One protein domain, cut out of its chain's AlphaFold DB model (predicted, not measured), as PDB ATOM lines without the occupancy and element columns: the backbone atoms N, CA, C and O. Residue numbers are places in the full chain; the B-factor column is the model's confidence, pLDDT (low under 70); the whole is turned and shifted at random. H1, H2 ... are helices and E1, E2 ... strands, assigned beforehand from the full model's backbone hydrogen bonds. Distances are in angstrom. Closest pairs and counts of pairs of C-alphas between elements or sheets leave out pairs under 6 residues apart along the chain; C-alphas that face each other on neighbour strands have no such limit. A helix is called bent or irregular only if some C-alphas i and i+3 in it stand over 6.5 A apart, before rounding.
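AT A GLANCE: This is residues 250 to 303 of the 315 residues of the protein "LOC100877443" of Caligus rogercresseyi (UniProt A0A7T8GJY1). A long two-stranded hairpin, E1 and E2, makes a bowed arch, with residues 263 to 268 of its turn sticking out free at one end; past the other end, after Ser 283, the backbone folds back into one helix, H1, near E2. The printed part has 54 residues, with two named strands and one named helix in the order E1, E2, H1; the sheet E1 - E2 is antiparallel, and the class is mixed, helices and strands. The whole is loose, with a radius of gyration of the C-alphas of 13.8 A, and elongated, spanning 39 by 21 by 17 A.

HOW THE PARTS SIT: Start with the sheet: E1, residues 250 to 260, and E2, residues 270 to 283, are antiparallel neighbours at 158 degrees and form a hairpin. Look at N 254 and O 278, 2.7 A apart, and N 274 and O 256, 2.9 A apart, both within hydrogen-bond range. At residue 276 you will find that E2 bends by 76 degrees. H1, residues 288 to 299, is near E2, with 10 pairs of C-alphas within 10 A. E1 and H1 are only just apart, at 8.1 A. In H1, 6 of 8 O i to N i+4 pairs are within hydrogen-bond range. H1 is irregular, but only just: C-alphas 294 and 297 are 6.9 A apart.

IN THESE COORDINATES: Find C-alpha 250 at (156.173, 22.542, 67.276); from there E1 runs 29.7 A to His 260. E2 runs 32.0 A from Asn 270 to Ser 283. H1 runs 15.2 A from Gly 288 to C-alpha 299 at (140.129, 15.627, 76.061).

THE WHOLE: The C-alphas farthest apart, those of Glu 264 and Ser 283, are 39.9 A apart. The printed part has no cut; the link E1 to E2 is short and E2 to H1 tight. Mean pLDDT of the printed part is 72.2, and 16 residues are under 70: 250 to 251, 253, 261 to 270 and 283 to 285.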
ATOM      1  N   ILE A 250     157.103  22.302  68.371       59.09
ATOM      2  CA  ILE A 250     156.173  22.542  67.276       59.09
ATOM      3  C   ILE A 250     154.796  22.814  67.872       59.09
ATOM      4  O   ILE A 250     154.195  22.005  68.584       59.09
ATOM      5  N   LYS A 251     154.301  24.017  67.584       66.50
ATOM      6  CA  LYS A 251     153.030  24.516  68.096       66.50
ATOM      7  C   LYS A 251     151.920  24.120  67.138       66.50
ATOM      8  O   LYS A 251     151.667  24.810  66.151       66.50
ATOM      9  N   HIS A 252     151.252  23.020  67.441       70.38
ATOM     10  CA  HIS A 252     150.150  22.516  66.640       70.38
ATOM     11  C   HIS A 252     148.817  22.969  67.228       70.38
ATOM     12  O   HIS A 252     148.476  22.595  68.353       70.38
ATOM     13  N   PRO A 253     148.031  23.781  66.503       69.62
ATOM     14  CA  PRO A 253     146.657  24.005  66.894       69.62
ATOM     15  C   PRO A 253     145.855  22.737  66.588       69.62
ATOM     16  O   PRO A 253     145.808  22.254  65.458       69.62
ATOM     17  N   LEU A 254     145.249  22.184  67.624       74.94
ATOM     18  CA  LEU A 254     144.466  20.964  67.589       74.94
ATOM     19  C   LEU A 254     142.991  21.305  67.557       74.94
ATOM     20  O   LEU A 254     142.527  22.145  68.325       74.94
ATOM     21  N   VAL A 255     142.259  20.616  66.693       76.12
ATOM     22  CA  VAL A 255     140.800  20.628  66.670       76.12
ATOM     23  C   VAL A 255     140.339  19.221  66.998       76.12
ATOM     24  O   VAL A 255     140.769  18.268  66.349       76.12
ATOM     25  N   TYR A 256     139.489  19.088  68.013       75.31
ATOM     26  CA  TYR A 256     138.913  17.800  68.368       75.31
ATOM     27  C   TYR A 256     137.670  17.557  67.526       75.31
ATOM     28  O   TYR A 256     136.778  18.403  67.433       75.31
ATOM     29  N   ARG A 257     137.632  16.381  66.917       76.94
ATOM     30  CA  ARG A 257     136.534  15.899  66.095       76.94
ATOM     31  C   ARG A 257     135.998  14.614  66.708       76.94
ATOM     32  O   ARG A 257     136.783  13.713  66.996       76.94
ATOM     33  N   LEU A 258     134.683  14.545  66.860       73.75
ATOM     34  CA  LEU A 258     133.945  13.327  67.141       73.75
ATOM     35  C   LEU A 258     133.349  12.810  65.832       73.75
ATOM     36  O   LEU A 258     132.568  13.507  65.183       73.75
ATOM     37  N   ASP A 259     133.745  11.601  65.449       74.12
ATOM     38  CA  ASP A 259     133.147  10.886  64.327       74.12
ATOM     39  C   ASP A 259     131.988  10.043  64.875       74.12
ATOM     40  O   ASP A 259     132.206   9.080  65.614       74.12
ATOM     41  N   HIS A 260     130.754  10.392  64.515       73.06
ATOM     42  CA  HIS A 260     129.584   9.593  64.871       73.06
ATOM     43  C   HIS A 260     129.550   8.359  63.962       73.06
ATOM     44  O   HIS A 260     129.378   8.466  62.749       73.06
ATOM     45  N   SER A 261     129.771   7.176  64.540       60.25
ATOM     46  CA  SER A 261     129.876   5.915  63.785       60.25
ATOM     47  C   SER A 261     128.538   5.345  63.292       60.25
ATOM     48  O   SER A 261     128.519   4.318  62.619       60.25
ATOM     49  N   GLU A 262     127.423   6.000  63.615       56.31
ATOM     50  CA  GLU A 262     126.081   5.523  63.301       56.31
ATOM     51  C   GLU A 262     125.476   6.325  62.147       56.31
ATOM     52  O   GLU A 262     124.824   7.333  62.374       56.31
ATOM     53  N   GLU A 263     125.678   5.873  60.908       49.69
ATOM     54  CA  GLU A 263     124.692   6.045  59.833       49.69
ATOM     55  C   GLU A 263     124.985   5.057  58.689       49.69
ATOM     56  O   GLU A 263     126.127   4.860  58.278       49.69
ATOM     57  N   GLU A 264     123.930   4.415  58.180       53.78
ATOM     58  CA  GLU A 264     123.935   3.346  57.163       53.78
ATOM     59  C   GLU A 264     124.402   3.801  55.759       53.78
ATOM     60  O   GLU A 264     124.291   3.052  54.787       53.78
ATOM     61  N   ASP A 265     124.935   5.020  55.635       54.56
ATOM     62  CA  ASP A 265     125.265   5.664  54.368       54.56
ATOM     63  C   ASP A 265     126.766   6.009  54.314       54.56
ATOM     64  O   ASP A 265     127.228   7.050  54.786       54.56
ATOM     65  N   ASN A 266     127.554   5.125  53.690       57.88
ATOM     66  CA  ASN A 266     129.029   5.171  53.606       57.88
ATOM     67  C   ASN A 266     129.632   6.451  52.978       57.88
ATOM     68  O   ASN A 266     130.852   6.556  52.853       57.88
ATOM     69  N   ASN A 267     128.807   7.416  52.563       59.25
ATOM     70  CA  ASN A 267     129.226   8.629  51.863       59.25
ATOM     71  C   ASN A 267     129.060   9.923  52.676       59.25
ATOM     72  O   ASN A 267     129.446  10.984  52.180       59.25
ATOM     73  N   LYS A 268     128.530   9.878  53.905       55.88
ATOM     74  CA  LYS A 268     128.500  11.039  54.808       55.88
ATOM     75  C   LYS A 268     128.949  10.627  56.202       55.88
ATOM     76  O   LYS A 268     128.173  10.096  56.981       55.88
ATOM     77  N   LYS A 269     130.211  10.909  56.526       63.47
ATOM     78  CA  LYS A 269     130.644  10.883  57.924       63.47
ATOM     79  C   LYS A 269     129.954  12.039  58.641       63.47
ATOM     80  O   LYS A 269     130.163  13.190  58.260       63.47
ATOM     81  N   ASN A 270     129.124  11.729  59.629       69.69
ATOM     82  CA  ASN A 270     128.587  12.739  60.524       69.69
ATOM     83  C   ASN A 270     129.686  13.093  61.529       69.69
ATOM     84  O   ASN A 270     130.145  12.253  62.304       69.69
ATOM     85  N   VAL A 271     130.178  14.319  61.413       75.50
ATOM     86  CA  VAL A 271     131.342  14.818  62.129       75.50
ATOM     87  C   VAL A 271     130.898  15.995  62.975       75.50
ATOM     88  O   VAL A 271     130.250  16.909  62.471       75.50
ATOM     89  N   GLU A 272     131.287  15.994  64.243       79.31
ATOM     90  CA  GLU A 272     131.049  17.110  65.149       79.31
ATOM     91  C   GLU A 272     132.368  17.601  65.749       79.31
ATOM     92  O   GLU A 272     133.241  16.817  66.121       79.31
ATOM     93  N   THR A 273     132.541  18.917  65.853       76.94
ATOM     94  CA  THR A 273     133.664  19.497  66.602       76.94
ATOM     95  C   THR A 273     133.374  19.467  68.084       76.94
ATOM     96  O   THR A 273     132.378  20.037  68.528       76.94
ATOM     97  N   LEU A 274     134.301  18.905  68.852       74.25
ATOM     98  CA  LEU A 274     134.267  18.978  70.303       74.25
ATOM     99  C   LEU A 274     135.089  20.169  70.789       74.25
ATOM    100  O   LEU A 274     136.295  20.269  70.558       74.25
ATOM    101  N   GLY A 275     134.425  21.066  71.511       73.56
ATOM    102  CA  GLY A 275     135.069  22.218  72.124       73.56
ATOM    103  C   GLY A 275     135.650  23.207  71.113       73.56
ATOM    104  O   GLY A 275     135.134  23.401  70.015       73.56
ATOM    105  N   HIS A 276     136.720  23.881  71.526       74.38
ATOM    106  CA  HIS A 276     137.392  24.910  70.741       74.38
ATOM    107  C   HIS A 276     138.831  24.484  70.429       74.38
ATOM    108  O   HIS A 276     139.402  23.707  71.200       74.38
ATOM    109  N   PRO A 277     139.440  25.003  69.343       74.25
ATOM    110  CA  PRO A 277     140.821  24.694  69.020       74.25
ATOM    111  C   PRO A 277     141.757  24.970  70.200       74.25
ATOM    112  O   PRO A 277     141.580  25.949  70.922       74.25
ATOM    113  N   PHE A 278     142.771  24.137  70.397       70.69
ATOM    114  CA  PHE A 278     143.748  24.321  71.467       70.69
ATOM    115  C   PHE A 278     145.161  24.299  70.901       70.69
ATOM    116  O   PHE A 278     145.458  23.491  70.032       70.69
ATOM    117  N   LEU A 279     146.043  25.184  71.363       71.31
ATOM    118  CA  LEU A 279     147.431  25.183  70.908       71.31
ATOM    119  C   LEU A 279     148.246  24.227  71.776       71.31
ATOM    120  O   LEU A 279     148.415  24.480  72.968       71.31
ATOM    121  N   LEU A 280     148.755  23.153  71.180       73.88
ATOM    122  CA  LEU A 280     149.644  22.217  71.855       73.88
ATOM    123  C   LEU A 280     151.088  22.474  71.438       73.88
ATOM    124  O   LEU A 280     151.373  22.631  70.254       73.88
ATOM    125  N   SER A 281     151.981  22.523  72.421       70.12
ATOM    126  CA  SER A 281     153.425  22.527  72.202       70.12
ATOM    127  C   SER A 281     153.910  21.091  72.312       70.12
ATOM    128  O   SER A 281     153.702  20.466  73.354       70.12
ATOM    129  N   LEU A 282     154.468  20.560  71.232       71.19
ATOM    130  CA  LEU A 282     155.001  19.204  71.165       71.19
ATOM    131  C   LEU A 282     156.437  19.249  70.679       71.19
ATOM    132  O   LEU A 282     156.739  20.025  69.782       71.19
ATOM    133  N   SER A 283     157.277  18.356  71.186       67.44
ATOM    134  CA  SER A 283     158.540  18.034  70.532       67.44
ATOM    135  C   SER A 283     158.292  17.551  69.094       67.44
ATOM    136  O   SER A 283     157.284  16.892  68.824       67.44
ATOM    137  N   ASN A 284     159.220  17.826  68.172       63.38
ATOM    138  CA  ASN A 284     159.157  17.315  66.791       63.38
ATOM    139  C   ASN A 284     159.098  15.781  66.738       63.38
ATOM    140  O   ASN A 284     158.528  15.194  65.823       63.38
ATOM    141  N   ILE A 285     159.625  15.125  67.771       67.44
ATOM    142  CA  ILE A 285     159.473  13.692  67.987       67.44
ATOM    143  C   ILE A 285     158.733  13.493  69.300       67.44
ATOM    144  O   ILE A 285     159.232  13.840  70.369       67.44
ATOM    145  N   VAL A 286     157.540  12.915  69.231       75.12
ATOM    146  CA  VAL A 286     156.766  12.533  70.411       75.12
ATOM    147  C   VAL A 286     156.264  11.107  70.238       75.12
ATOM    148  O   VAL A 286     155.703  10.746  69.202       75.12
ATOM    149  N   SER A 287     156.469  10.265  71.251       79.50
ATOM    150  CA  SER A 287     155.910   8.914  71.229       79.50
ATOM    151  C   SER A 287     154.384   8.973  71.333       79.50
ATOM    152  O   SER A 287     153.828   9.837  72.014       79.50
ATOM    153  N   GLY A 288     153.679   8.024  70.709       80.12
ATOM    154  CA  GLY A 288     152.210   7.980  70.770       80.12
ATOM    155  C   GLY A 288     151.671   7.919  72.206       80.12
ATOM    156  O   GLY A 288     150.671   8.561  72.518       80.12
ATOM    157  N   LYS A 289     152.382   7.223  73.107       82.12
ATOM    158  CA  LYS A 289     152.065   7.179  74.542       82.12
ATOM    159  C   LYS A 289     152.193   8.560  75.185       82.12
ATOM    160  O   LYS A 289     151.263   9.002  75.853       82.12
ATOM    161  N   LYS A 290     153.310   9.256  74.949       79.75
ATOM    162  CA  LYS A 290     153.539  10.593  75.508       79.75
ATOM    163  C   LYS A 290     152.533  11.607  74.968       79.75
ATOM    164  O   LYS A 290     152.026  12.426  75.725       79.75
ATOM    165  N   LEU A 291     152.199  11.516  73.682       83.75
ATOM    166  CA  LEU A 291     151.161  12.338  73.068       83.75
ATOM    167  C   LEU A 291     149.792  12.099  73.722       83.75
ATOM    168  O   LEU A 291     149.088  13.058  74.024       83.75
ATOM    169  N   TYR A 292     149.436  10.838  73.986       85.88
ATOM    170  CA  TYR A 292     148.196  10.499  74.688       85.88
ATOM    171  C   TYR A 292     148.180  11.074  76.109       85.88
ATOM    172  O   TYR A 292     147.214  11.729  76.480       85.88
ATOM    173  N   GLU A 293     149.264  10.914  76.875       83.75
ATOM    174  CA  GLU A 293     149.404  11.480  78.229       83.75
ATOM    175  C   GLU A 293     149.268  13.011  78.253       83.75
ATOM    176  O   GLU A 293     148.707  13.568  79.195       83.75
ATOM    177  N   LEU A 294     149.764  13.700  77.220       80.19
ATOM    178  CA  LEU A 294     149.647  15.156  77.092       80.19
ATOM    179  C   LEU A 294     148.220  15.605  76.741       80.19
ATOM    180  O   LEU A 294     147.791  16.678  77.166       80.19
ATOM    181  N   LEU A 295     147.494  14.804  75.962       81.94
ATOM    182  CA  LEU A 295     146.155  15.135  75.472       81.94
ATOM    183  C   LEU A 295     145.028  14.692  76.405       81.94
ATOM    184  O   LEU A 295     144.000  15.362  76.458       81.94
ATOM    185  N   ASP A 296     145.207  13.607  77.151       84.06
ATOM    186  CA  ASP A 296     144.171  13.000  77.996       84.06
ATOM    187  C   ASP A 296     143.542  13.965  79.008       84.06
ATOM    188  O   ASP A 296     142.310  14.074  79.032       84.06
ATOM    189  N   PRO A 297     144.309  14.796  79.735       81.25
ATOM    190  CA  PRO A 297     143.718  15.799  80.614       81.25
ATOM    191  C   PRO A 297     142.878  16.850  79.873       81.25
ATOM    192  O   PRO A 297     141.953  17.409  80.456       81.25
ATOM    193  N   LEU A 298     143.196  17.146  78.606       77.50
ATOM    194  CA  LEU A 298     142.479  18.136  77.796       77.50
ATOM    195  C   LEU A 298     141.197  17.547  77.200       77.50
ATOM    196  O   LEU A 298     140.157  18.205  77.207       77.50
ATOM    197  N   VAL A 299     141.259  16.307  76.708       79.38
ATOM    198  CA  VAL A 299     140.129  15.627  76.061       79.38
ATOM    199  C   VAL A 299     139.078  15.199  77.081       79.38
ATOM    200  O   VAL A 299     137.892  15.397  76.828       79.38
ATOM    201  N   ARG A 300     139.479  14.712  78.263       80.19
ATOM    202  CA  ARG A 300     138.536  14.269  79.311       80.19
ATOM    203  C   ARG A 300     137.604  15.362  79.825       80.19
ATOM    204  O   ARG A 300     136.529  15.070  80.338       80.19
ATOM    205  N   VAL A 301     138.011  16.626  79.705       78.06
ATOM    206  CA  VAL A 301     137.152  17.772  80.040       78.06
ATOM    207  C   VAL A 301     136.042  17.954  79.000       78.06
ATOM    208  O   VAL A 301     134.974  18.469  79.326       78.06
ATOM    209  N   LEU A 302     136.288  17.540  77.754       76.25
ATOM    210  CA  LEU A 302     135.361  17.674  76.631       76.25
ATOM    211  C   LEU A 302     134.448  16.454  76.482       76.25
ATOM    212  O   LEU A 302     133.274  16.620  76.165       76.25
ATOM    213  N   THR A 303     134.973  15.251  76.714       76.88
ATOM    214  CA  THR A 303     134.204  14.005  76.681       76.88
ATOM    215  C   THR A 303     134.599  13.097  77.849       76.88
ATOM    216  O   THR A 303     135.779  12.791  78.010       76.88
TER     217      THR A 303